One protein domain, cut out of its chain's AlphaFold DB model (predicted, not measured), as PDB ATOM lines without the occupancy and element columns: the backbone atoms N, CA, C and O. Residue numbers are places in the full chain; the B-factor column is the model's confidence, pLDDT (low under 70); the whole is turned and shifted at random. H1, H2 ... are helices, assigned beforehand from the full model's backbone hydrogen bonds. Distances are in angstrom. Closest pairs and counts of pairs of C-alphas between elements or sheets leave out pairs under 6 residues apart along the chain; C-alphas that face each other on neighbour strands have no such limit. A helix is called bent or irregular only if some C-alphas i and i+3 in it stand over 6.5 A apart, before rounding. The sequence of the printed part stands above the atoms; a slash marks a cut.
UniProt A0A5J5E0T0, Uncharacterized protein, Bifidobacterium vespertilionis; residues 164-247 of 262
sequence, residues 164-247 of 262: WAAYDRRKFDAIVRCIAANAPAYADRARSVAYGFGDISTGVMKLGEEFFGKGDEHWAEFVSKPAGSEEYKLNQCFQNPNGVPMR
ATOM      1  N   TRP A 164      40.467  54.927 -21.200       84.06
ATOM      2  CA  TRP A 164      40.719  53.685 -21.934       84.06
ATOM      3  C   TRP A 164      39.447  52.966 -22.388       84.06
ATOM      4  O   TRP A 164      39.447  52.322 -23.436       84.06
ATOM      5  N   ALA A 165      38.350  53.083 -21.635       82.88
ATOM      6  CA  ALA A 165      37.092  52.438 -21.990       82.88
ATOM      7  C   ALA A 165      36.407  53.163 -23.155       82.88
ATOM      8  O   ALA A 165      35.957  52.519 -24.105       82.88
ATOM      9  N   ALA A 166      36.351  54.498 -23.107       84.94
ATOM     10  CA  ALA A 166      35.837  55.297 -24.219       84.94
ATOM     11  C   ALA A 166      36.703  55.132 -25.473       84.94
ATOM     12  O   ALA A 166      36.194  55.077 -26.591       84.94
ATOM     13  N   TYR A 167      38.010  55.032 -25.283       86.06
ATOM     14  CA  TYR A 167      38.975  54.894 -26.352       86.06
ATOM     15  C   TYR A 167      38.892  53.526 -27.062       86.06
ATOM     16  O   TYR A 167      38.755  53.500 -28.287       86.06
ATOM     17  N   ASP A 168      38.871  52.400 -26.328       85.00
ATOM     18  CA  ASP A 168      38.682  51.055 -26.916       85.00
ATOM     19  C   ASP A 168      37.355  50.990 -27.681       85.00
ATOM     20  O   ASP A 168      37.277  50.456 -28.790       85.00
ATOM     21  N   ARG A 169      36.318  51.646 -27.144       87.12
ATOM     22  CA  ARG A 169      35.022  51.750 -27.809       87.12
ATOM     23  C   ARG A 169      35.103  52.513 -29.129       87.12
ATOM     24  O   ARG A 169      34.568  52.036 -30.129       87.12
ATOM     25  N   ARG A 170      35.763  53.677 -29.153       89.81
ATOM     26  CA  ARG A 170      35.937  54.464 -30.384       89.81
ATOM     27  C   ARG A 170      36.728  53.687 -31.433       89.81
ATOM     28  O   ARG A 170      36.312  53.692 -32.591       89.81
ATOM     29  N   LYS A 171      37.798  52.987 -31.034       89.12
ATOM     30  CA  LYS A 171      38.598  52.143 -31.934       89.12
ATOM     31  C   LYS A 171      37.757  50.996 -32.497       89.12
ATOM     32  O   LYS A 171      37.691  50.841 -33.711       89.12
ATOM     33  N   PHE A 172      37.026  50.268 -31.652       90.75
ATOM     34  CA  PHE A 172      36.102  49.215 -32.087       90.75
ATOM     35  C   PHE A 172      35.073  49.727 -33.104       90.75
ATOM     36  O   PHE A 172      34.936  49.163 -34.190       90.75
ATOM     37  N   ASP A 173      34.372  50.819 -32.783       91.88
ATOM     38  CA  ASP A 173      33.344  51.375 -33.665       91.88
ATOM     39  C   ASP A 173      33.953  51.872 -34.993       91.88
ATOM     40  O   ASP A 173      33.320  51.750 -36.043       91.88
ATOM     41  N   ALA A 174      35.179  52.408 -34.975       93.25
ATOM     42  CA  ALA A 174      35.903  52.809 -36.180       93.25
ATOM     43  C   ALA A 174      36.253  51.604 -37.069       93.25
ATOM     44  O   ALA A 174      35.958  51.638 -38.265       93.25
ATOM     45  N   ILE A 175      36.774  50.515 -36.493       93.12
ATOM     46  CA  ILE A 175      37.084  49.278 -37.232       93.12
ATOM     47  C   ILE A 175      35.813  48.704 -37.862       93.12
ATOM     48  O   ILE A 175      35.786  48.440 -39.063       93.12
ATOM     49  N   VAL A 176      34.722  48.573 -37.099       94.25
ATOM     50  CA  VAL A 176      33.449  48.037 -37.616       94.25
ATOM     51  C   VAL A 176      32.908  48.886 -38.771       94.25
ATOM     52  O   VAL A 176      32.461  48.334 -39.781       94.25
ATOM     53  N   ARG A 177      32.975  50.221 -38.664       95.31
ATOM     54  CA  ARG A 177      32.585  51.125 -39.760       95.31
ATOM     55  C   ARG A 177      33.478  50.954 -40.987       95.31
ATOM     56  O   ARG A 177      32.954  50.891 -42.098       95.31
ATOM     57  N   CYS A 178      34.791  50.850 -40.797       95.62
ATOM     58  CA  CYS A 178      35.732  50.636 -41.890       95.62
ATOM     59  C   CYS A 178      35.460  49.312 -42.616       95.62
ATOM     60  O   CYS A 178      35.374  49.307 -43.844       95.62
ATOM     61  N   ILE A 179      35.245  48.214 -41.879       95.81
ATOM     62  CA  ILE A 179      34.931  46.895 -42.454       95.81
ATOM     63  C   ILE A 179      33.653  46.973 -43.287       95.81
ATOM     64  O   ILE A 179      33.630  46.517 -44.427       95.81
ATOM     65  N   ALA A 180      32.600  47.599 -42.757       95.56
ATOM     66  CA  ALA A 180      31.340  47.749 -43.479       95.56
ATOM     67  C   ALA A 180      31.490  48.517 -44.806       95.56
ATOM     68  O   ALA A 180      30.769  48.224 -45.758       95.56
ATOM     69  N   ALA A 181      32.414  49.480 -44.873       95.12
ATOM     70  CA  ALA A 181      32.656  50.284 -46.066       95.12
ATOM     71  C   ALA A 181      33.611  49.619 -47.075       95.12
ATOM     72  O   ALA A 181      33.409  49.760 -48.280       95.12
ATOM     73  N   ASN A 182      34.644  48.915 -46.601       93.81
ATOM     74  CA  ASN A 182      35.775  48.490 -47.435       93.81
ATOM     75  C   ASN A 182      35.898  46.971 -47.619       93.81
ATOM     76  O   ASN A 182      36.529  46.534 -48.581       93.81
ATOM     77  N   ALA A 183      35.303  46.177 -46.730       93.12
ATOM     78  CA  ALA A 183      35.374  44.716 -46.732       93.12
ATOM     79  C   ALA A 183      33.976  44.114 -46.439       93.12
ATOM     80  O   ALA A 183      33.769  43.449 -45.414       93.12
ATOM     81  N   PRO A 184      32.967  44.413 -47.285       94.25
ATOM     82  CA  PRO A 184      31.560  44.129 -47.007       94.25
ATOM     83  C   PRO A 184      31.251  42.644 -46.790       94.25
ATOM     84  O   PRO A 184      30.315  42.349 -46.042       94.25
ATOM     85  N   ALA A 185      32.035  41.712 -47.350       94.06
ATOM     86  CA  ALA A 185      31.868  40.279 -47.091       94.06
ATOM     87  C   ALA A 185      32.034  39.915 -45.601       94.06
ATOM     88  O   ALA A 185      31.510  38.900 -45.146       94.06
ATOM     89  N   TYR A 186      32.709  40.766 -44.823       93.06
ATOM     90  CA  TYR A 186      32.989  40.571 -43.399       93.06
ATOM     91  C   TYR A 186      32.101  41.420 -42.474       93.06
ATOM     92  O   TYR A 186      32.162  41.282 -41.250       93.06
ATOM     93  N   ALA A 187      31.245  42.284 -43.026       93.69
ATOM     94  CA  ALA A 187      30.488  43.270 -42.256       93.69
ATOM     95  C   ALA A 187      29.460  42.652 -41.293       93.69
ATOM     96  O   ALA A 187      29.243  43.184 -40.204       93.69
ATOM     97  N   ASP A 188      28.798  41.557 -41.680       92.31
ATOM     98  CA  ASP A 188      27.863  40.844 -40.790       92.31
ATOM     99  C   ASP A 188      28.606  40.179 -39.625       92.31
ATOM    100  O   ASP A 188      28.169  40.258 -38.477       92.31
ATOM    101  N   ARG A 189      29.776  39.597 -39.912       90.62
ATOM    102  CA  ARG A 189      30.649  38.967 -38.918       90.62
ATOM    103  C   ARG A 189      31.145  39.986 -37.892       90.62
ATOM    104  O   ARG A 189      30.954  39.777 -36.698       90.62
ATOM    105  N   ALA A 190      31.644  41.136 -38.345       91.12
ATOM    106  CA  ALA A 190      32.063  42.230 -37.466       91.12
ATOM    107  C   ALA A 190      30.906  42.755 -36.595       91.12
ATOM    108  O   ALA A 190      31.082  42.977 -35.401       91.12
ATOM    109  N   ARG A 191      29.697  42.898 -37.163       88.12
ATOM    110  CA  ARG A 191      28.499  43.325 -36.416       88.12
ATOM    111  C   ARG A 191      28.040  42.322 -35.359       88.12
ATOM    112  O   ARG A 191      27.393  42.725 -34.395       88.12
ATOM    113  N   SER A 192      28.336  41.036 -35.541       87.19
ATOM    114  CA  SER A 192      27.980  39.992 -34.575       87.19
ATOM    115  C   SER A 192      28.836  40.028 -33.303       87.19
ATOM    116  O   SER A 192      28.406  39.530 -32.261       87.19
ATOM    117  N   VAL A 193      30.009  40.673 -33.355       86.75
ATOM    118  CA  VAL A 193      30.883  40.858 -32.195       86.75
ATOM    119  C   VAL A 193      30.269  41.910 -31.272       86.75
ATOM    120  O   VAL A 193      30.283  43.109 -31.545       86.75
ATOM    121  N   ALA A 194      29.700  41.463 -30.155       72.19
ATOM    122  CA  ALA A 194      29.119  42.356 -29.162       72.19
ATOM    123  C   ALA A 194      30.204  42.978 -28.265       72.19
ATOM    124  O   ALA A 194      30.923  42.276 -27.547       72.19
ATOM    125  N   TYR A 195      30.266  44.310 -28.234       69.88
ATOM    126  CA  TYR A 195      31.052  45.047 -27.244       69.88
ATOM    127  C   TYR A 195      30.335  44.980 -25.887       69.88
ATOM    128  O   TYR A 195      29.303  45.626 -25.681       69.88
ATOM    129  N   GLY A 196      30.844  44.152 -24.974       61.41
ATOM    130  CA  GLY A 196      30.259  43.965 -23.645       61.41
ATOM    131  C   GLY A 196      30.415  45.205 -22.759       61.41
ATOM    132  O   GLY A 196      31.423  45.902 -22.827       61.41
ATOM    133  N   PHE A 197      29.426  45.480 -21.908       48.31
ATOM    134  CA  PHE A 197      29.536  46.504 -20.864       48.31
ATOM    135  C   PHE A 197      30.455  45.998 -19.736       48.31
ATOM    136  O   PHE A 197      30.155  44.964 -19.146       48.31
ATOM    137  N   GLY A 198      31.514  46.742 -19.396       53.75
ATOM    138  CA  GLY A 198      32.231  46.588 -18.118       53.75
ATOM    139  C   GLY A 198      33.673  46.072 -18.165       53.75
ATOM    140  O   GLY A 198      34.369  46.240 -17.169       53.75
ATOM    141  N   ASP A 199      34.152  45.537 -19.291       53.09
ATOM    142  CA  ASP A 199      35.544  45.086 -19.421       53.09
ATOM    143  C   ASP A 199      36.344  46.053 -20.301       53.09
ATOM    144  O   ASP A 199      36.138  46.128 -21.517       53.09
ATOM    145  N   ILE A 200      37.266  46.792 -19.683       51.22
ATOM    146  CA  ILE A 200      38.254  47.618 -20.385       51.22
ATOM    147  C   ILE A 200      39.058  46.669 -21.293       51.22
ATOM    148  O   ILE A 200      39.526  45.643 -20.806       51.22
ATOM    149  N   SER A 201      39.199  46.995 -22.586       58.25
ATOM    150  CA  SER A 201      39.967  46.283 -23.637       58.25
ATOM    151  C   SER A 201      39.348  45.058 -24.337       58.25
ATOM    152  O   SER A 201      40.022  44.423 -25.148       58.25
ATOM    153  N   THR A 202      38.074  44.702 -24.114       68.50
ATOM    154  CA  THR A 202      37.534  43.495 -24.785       68.50
ATOM    155  C   THR A 202      37.019  43.710 -26.200       68.50
ATOM    156  O   THR A 202      36.892  42.727 -26.923       68.50
ATOM    157  N   GLY A 203      36.693  44.931 -26.624       76.75
ATOM    158  CA  GLY A 203      36.018  45.139 -27.904       76.75
ATOM    159  C   GLY A 203      36.917  44.843 -29.091       76.75
ATOM    160  O   GLY A 203      36.627  43.950 -29.888       76.75
ATOM    161  N   VAL A 204      38.020  45.588 -29.187       83.25
ATOM    162  CA  VAL A 204      39.002  45.422 -30.267       83.25
ATOM    163  C   VAL A 204      39.649  44.041 -30.195       83.25
ATOM    164  O   VAL A 204      39.810  43.408 -31.231       83.25
ATOM    165  N   MET A 205      39.926  43.526 -28.991       82.75
ATOM    166  CA  MET A 205      40.459  42.174 -28.806       82.75
ATOM    167  C   MET A 205      39.494  41.092 -29.308       82.75
ATOM    168  O   MET A 205      39.912  40.235 -30.070       82.75
ATOM    169  N   LYS A 206      38.201  41.132 -28.950       85.88
ATOM    170  CA  LYS A 206      37.203  40.164 -29.450       85.88
ATOM    171  C   LYS A 206      37.024  40.261 -30.958       85.88
ATOM    172  O   LYS A 206      36.816  39.249 -31.615       85.88
ATOM    173  N   LEU A 207      37.088  41.477 -31.501       88.25
ATOM    174  CA  LEU A 207      37.038  41.689 -32.941       88.25
ATOM    175  C   LEU A 207      38.282  41.084 -33.611       88.25
ATOM    176  O   LEU A 207      38.147  40.379 -34.601       88.25
ATOM    177  N   GLY A 208      39.468  41.285 -33.033       86.69
ATOM    178  CA  GLY A 208      40.709  40.644 -33.464       86.69
ATOM    179  C   GLY A 208      40.632  39.120 -33.387       86.69
ATOM    180  O   GLY A 208      40.894  38.465 -34.383       86.69
ATOM    181  N   GLU A 209      40.182  38.548 -32.266       87.31
ATOM    182  CA  GLU A 209      40.000  37.098 -32.104       87.31
ATOM    183  C   GLU A 209      39.009  36.517 -33.117       87.31
ATOM    184  O   GLU A 209      39.235  35.427 -33.640       87.31
ATOM    185  N   GLU A 210      37.924  37.238 -33.414       88.44
ATOM    186  CA  GLU A 210      36.964  36.819 -34.429       88.44
ATOM    187  C   GLU A 210      37.664  36.671 -35.783       88.44
ATOM    188  O   GLU A 210      37.512  35.647 -36.438       88.44
ATOM    189  N   PHE A 211      38.470  37.638 -36.218       88.06
ATOM    190  CA  PHE A 211      39.059  37.594 -37.560       88.06
ATOM    191  C   PHE A 211      40.390  36.844 -37.645       88.06
ATOM    192  O   PHE A 211      40.587  36.085 -38.592       88.06
ATOM    193  N   PHE A 212      41.269  37.019 -36.667       83.88
ATOM    194  CA  PHE A 212      42.648  36.528 -36.668       83.88
ATOM    195  C   PHE A 212      42.867  35.317 -35.758       83.88
ATOM    196  O   PHE A 212      43.963  34.764 -35.744       83.88
ATOM    197  N   GLY A 213      41.841  34.855 -35.040       80.81
ATOM    198  CA  GLY A 213      41.973  33.757 -34.085       80.81
ATOM    199  C   GLY A 213      42.653  34.188 -32.786       80.81
ATOM    200  O   GLY A 213      43.050  35.340 -32.601       80.81
ATOM    201  N   LYS A 214      42.769  33.260 -31.836       79.00
ATOM    202  CA  LYS A 214      43.394  33.553 -30.540       79.00
ATOM    203  C   LYS A 214      44.907  33.570 -30.686       79.00
ATOM    204  O   LYS A 214      45.494  32.548 -31.001       79.00
ATOM    205  N   GLY A 215      45.538  34.708 -30.404       65.12
ATOM    206  CA  GLY A 215      46.988  34.848 -30.567       65.12
ATOM    207  C   GLY A 215      47.425  34.861 -32.033       65.12
ATOM    208  O   GLY A 215      48.486  34.330 -32.345       65.12
ATOM    209  N   ASP A 216      46.600  35.446 -32.908       67.50
ATOM    210  CA  ASP A 216      46.948  35.757 -34.300       67.50
ATOM    211  C   ASP A 216      47.178  34.531 -35.208       67.50
ATOM    212  O   ASP A 216      47.857  34.618 -36.232       67.50
ATOM    213  N   GLU A 217      46.573  33.383 -34.877       73.50
ATOM    214  CA  GLU A 217      46.661  32.115 -35.628       73.50
ATOM    215  C   GLU A 217      46.364  32.257 -37.133       73.50
ATOM    216  O   GLU A 217      46.997  31.595 -37.957       73.50
ATOM    217  N   HIS A 218      45.435  33.141 -37.497       74.12
ATOM    218  CA  HIS A 218      45.034  33.401 -38.880       74.12
ATOM    219  C   HIS A 218      45.631  34.691 -39.448       74.12
ATOM    220  O   HIS A 218      45.389  35.001 -40.609       74.12
ATOM    221  N   TRP A 219      46.423  35.453 -38.687       69.94
ATOM    222  CA  TRP A 219      46.962  36.745 -39.131       69.94
ATOM    223  C   TRP A 219      47.717  36.651 -40.462       69.94
ATOM    224  O   TRP A 219      47.484  37.448 -41.375       69.94
ATOM    225  N   ALA A 220      48.541  35.610 -40.617       65.06
ATOM    226  CA  ALA A 220      49.290  35.329 -41.843       65.06
ATOM    227  C   ALA A 220      48.385  35.141 -43.079       65.06
ATOM    228  O   ALA A 220      48.803  35.442 -44.202       65.06
ATOM    229  N   GLU A 221      47.143  34.691 -42.885       68.94
ATOM    230  CA  GLU A 221      46.156  34.508 -43.951       68.94
ATOM    231  C   GLU A 221      45.583  35.836 -44.460       68.94
ATOM    232  O   GLU A 221      45.036  35.853 -45.558       68.94
ATOM    233  N   PHE A 222      45.719  36.943 -43.724       69.62
ATOM    234  CA  PHE A 222      45.193  38.253 -44.126       69.62
ATOM    235  C   PHE A 222      46.288  39.208 -44.606       69.62
ATOM    236  O   PHE A 222      46.116  39.867 -45.631       69.62
ATOM    237  N   VAL A 223      47.438  39.261 -43.924       68.06
ATOM    238  CA  VAL A 223      48.512  40.223 -44.255       68.06
ATOM    239  C   VAL A 223      49.247  39.926 -45.557       68.06
ATOM    240  O   VAL A 223      49.796  40.834 -46.172       68.06
ATOM    241  N   SER A 224      49.243  38.670 -46.000       69.50
ATOM    242  CA  SER A 224      49.901  38.235 -47.240       69.50
ATOM    243  C   SER A 224      49.011  38.373 -48.480       69.50
ATOM    244  O   SER A 224      49.413  38.015 -49.590       69.50
ATOM    245  N   LYS A 225      47.773  38.855 -48.315       79.56
ATOM    246  CA  LYS A 225      46.800  38.927 -49.405       79.56
ATOM    247  C   LYS A 225      47.054  40.151 -50.289       79.56
ATOM    248  O   LYS A 225      47.495  41.187 -49.798       79.56
ATOM    249  N   PRO A 226      46.752  40.071 -51.600       83.38
ATOM    250  CA  PRO A 226      46.977  41.185 -52.516       83.38
ATOM    251  C   PRO A 226      46.243  42.455 -52.068       83.38
ATOM    252  O   PRO A 226      45.091  42.367 -51.638       83.38
ATOM    253  N   ALA A 227      46.846  43.630 -52.271       79.12
ATOM    254  CA  ALA A 227      46.314  44.926 -51.821       79.12
ATOM    255  C   ALA A 227      44.863  45.236 -52.266       79.12
ATOM    256  O   ALA A 227      44.144  46.000 -51.628       79.12
ATOM    257  N   GLY A 228      44.400  44.635 -53.368       81.44
ATOM    258  CA  GLY A 228      43.030  44.800 -53.871       81.44
ATOM    259  C   GLY A 228      41.973  43.889 -53.231       81.44
ATOM    260  O   GLY A 228      40.781  44.110 -53.457       81.44
ATOM    261  N   SER A 229      42.386  42.873 -52.470       88.50
ATOM    262  CA  SER A 229      41.495  41.880 -51.851       88.50
ATOM    263  C   SER A 229      40.704  42.459 -50.673       88.50
ATOM    264  O   SER A 229      41.126  43.434 -50.048       88.50
ATOM    265  N   GLU A 230      39.544  41.873 -50.358       90.88
ATOM    266  CA  GLU A 230      38.794  42.285 -49.163       90.88
ATOM    267  C   GLU A 230      39.517  41.873 -47.875       90.88
ATOM    268  O   GLU A 230      39.417  42.591 -46.889       90.88
ATOM    269  N   GLU A 231      40.303  40.796 -47.886       88.69
ATOM    270  CA  GLU A 231      41.158  40.366 -46.775       88.69
ATOM    271  C   GLU A 231      42.222  41.414 -46.431       88.69
ATOM    272  O   GLU A 231      42.420  41.745 -45.262       88.69
ATOM    273  N   TYR A 232      42.879  41.977 -47.448       85.88
ATOM    274  CA  TYR A 232      43.838  43.058 -47.244       85.88
ATOM    275  C   TYR A 232      43.146  44.311 -46.699       85.88
ATOM    276  O   TYR A 232      43.624  44.917 -45.743       85.88
ATOM    277  N   LYS A 233      41.991  44.689 -47.260       90.12
ATOM    278  CA  LYS A 233      41.213  45.847 -46.785       90.12
ATOM    279  C   LYS A 233      40.698  45.652 -45.360       90.12
ATOM    280  O   LYS A 233      40.716  46.598 -44.578       90.12
ATOM    281  N   LEU A 234      40.279  44.437 -45.011       90.75
ATOM    282  CA  LEU A 234      39.924  44.047 -43.651       90.75
ATOM    283  C   LEU A 234      41.112  44.270 -42.716       90.75
ATOM    284  O   LEU A 234      40.951  44.947 -41.707       90.75
ATOM    285  N   ASN A 235      42.301  43.776 -43.072       87.38
ATOM    286  CA  ASN A 235      43.517  44.011 -42.297       87.38
ATOM    287  C   ASN A 235      43.813  45.517 -42.124       87.38
ATOM    288  O   ASN A 235      44.044  45.984 -41.010       87.38
ATOM    289  N   GLN A 236      43.713  46.302 -43.200       87.50
ATOM    290  CA  GLN A 236      43.896  47.757 -43.137       87.50
ATOM    291  C   GLN A 236      42.894  48.441 -42.198       87.50
ATOM    292  O   GLN A 236      43.258  49.388 -41.507       87.50
ATOM    293  N   CYS A 237      41.665  47.930 -42.082       91.38
ATOM    294  CA  CYS A 237      40.704  48.450 -41.113       91.38
ATOM    295  C   CYS A 237      41.122  48.238 -39.654       91.38
ATOM    296  O   CYS A 237      40.677  49.008 -38.814       91.38
ATOM    297  N   PHE A 238      41.956  47.250 -39.322       88.62
ATOM    298  CA  PHE A 238      42.501  47.098 -37.964       88.62
ATOM    299  C   PHE A 238      43.725  47.981 -37.708       88.62
ATOM    300  O   PHE A 238      43.936  48.405 -36.573       88.62
ATOM    301  N   GLN A 239      44.513  48.257 -38.750       84.44
ATOM    302  CA  GLN A 239      45.740  49.054 -38.657       84.44
ATOM    303  C   GLN A 239      45.464  50.565 -38.704       84.44
ATOM    304  O   GLN A 239      46.095  51.329 -37.983       84.44
ATOM    305  N   ASN A 240      44.511  51.001 -39.532       86.81
ATOM    306  CA  ASN A 240      44.177  52.410 -39.734       86.81
ATOM    307  C   ASN A 240      42.677  52.591 -40.070       86.81
ATOM    308  O   ASN A 240      42.321  52.964 -41.193       86.81
ATOM    309  N   PRO A 241      41.759  52.329 -39.117       89.88
ATOM    310  CA  PRO A 241      40.310  52.340 -39.361       89.88
ATOM    311  C   PRO A 241      39.738  53.694 -39.802       89.88
ATOM    312  O   PRO A 241      38.682  53.727 -40.433       89.88
ATOM    313  N   ASN A 242      40.400  54.805 -39.467       90.31
ATOM    314  CA  ASN A 242      39.978  56.149 -39.869       90.31
ATOM    315  C   ASN A 242      40.681  56.643 -41.143       90.31
ATOM    316  O   ASN A 242      40.354  57.724 -41.630       90.31
ATOM    317  N   GLY A 243      41.619  55.867 -41.699       86.81
ATOM    318  CA  GLY A 243      42.375  56.249 -42.891       86.81
ATOM    319  C   GLY A 243      43.190  57.526 -42.690       86.81
ATOM    320  O   GLY A 243      43.318  58.317 -43.626       86.81
ATOM    321  N   VAL A 244      43.701  57.762 -41.475       87.88
ATOM    322  CA  VAL A 244      44.551  58.927 -41.215       87.88
ATOM    323  C   VAL A 244      45.818  58.843 -42.074       87.88
ATOM    324  O   VAL A 244      46.347  57.744 -42.264       87.88
ATOM    325  N   PRO A 245      46.308  59.963 -42.633       86.12
ATOM    326  CA  PRO A 245      47.485  59.934 -43.490       86.12
ATOM    327  C   PRO A 245      48.718  59.386 -42.767       86.12
ATOM    328  O   PRO A 245      49.045  59.825 -41.663       86.12
ATOM    329  N   MET A 246      49.424  58.474 -43.437       85.38
ATOM    330  CA  MET A 246      50.746  58.021 -43.018       85.38
ATOM    331  C   MET A 246      51.771  59.132 -43.233       85.38
ATOM    332  O   MET A 246      51.802  59.779 -44.282       85.38
ATOM    333  N   ARG A 247      52.615  59.344 -42.231       86.94
ATOM    334  CA  ARG A 247      53.785  60.217 -42.275       86.94
ATOM    335  C   ARG A 247      55.029  59.345 -42.326       86.94
ATOM    336  O   ARG A 247      55.060  58.304 -41.678       86.94
TER     337      ARG A 247
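This is residues 164 to 247 of the 262 residues of an uncharacterized protein of Bifidobacterium vespertilionis (UniProt A0A5J5E0T0). One long helix, H1, runs along the longest axis; the shorter H2, H3 and H5 pack on one side of it, and little H4 packs on H5, away from H1. The 84 printed residues hold five named helices, H1 to H5 in order, and no named strand: all helix, compact, radius of gyration of the C-alphas 12.4 A, spans 38 by 29 by 24 A.

Find C-alpha 164 at (40.719, 53.685, -21.934); from there H1 runs 26.5 A to residue 182. Next come H2, residues 184 to 192, irregular with C-alphas 185 and 188 7.5 A apart, H3, residues 202 to 212, H4, residues 219 to 223, and H5, residues 230 to 239, with C-alpha 239 at (45.740, 49.054, -38.657).

Look at Ile 175 and Cys 237, the closest C-alphas of H1 and H5, 5.4 A: the helices touch at a shallow tilt of 22 degrees, opposite ways. H1 and H2 form a hairpin, closest C-alphas Ala 180 and Ala 187, 4.7 A. H3 touches H1 at Val 204 and Phe 172, closest C-alphas, 5.1 A. H4 touches H5, closest C-alphas Phe 222 and Glu 231, 5.3 A. Every O i to N i+4 pair is within hydrogen-bond range in H1, H3, H4 and H5; in H2, 3 of 5.

The printed part has no cut and no long link between helices. pLDDT is under 70 at residues 195 to 202, 215 to 216 and 219 to 224.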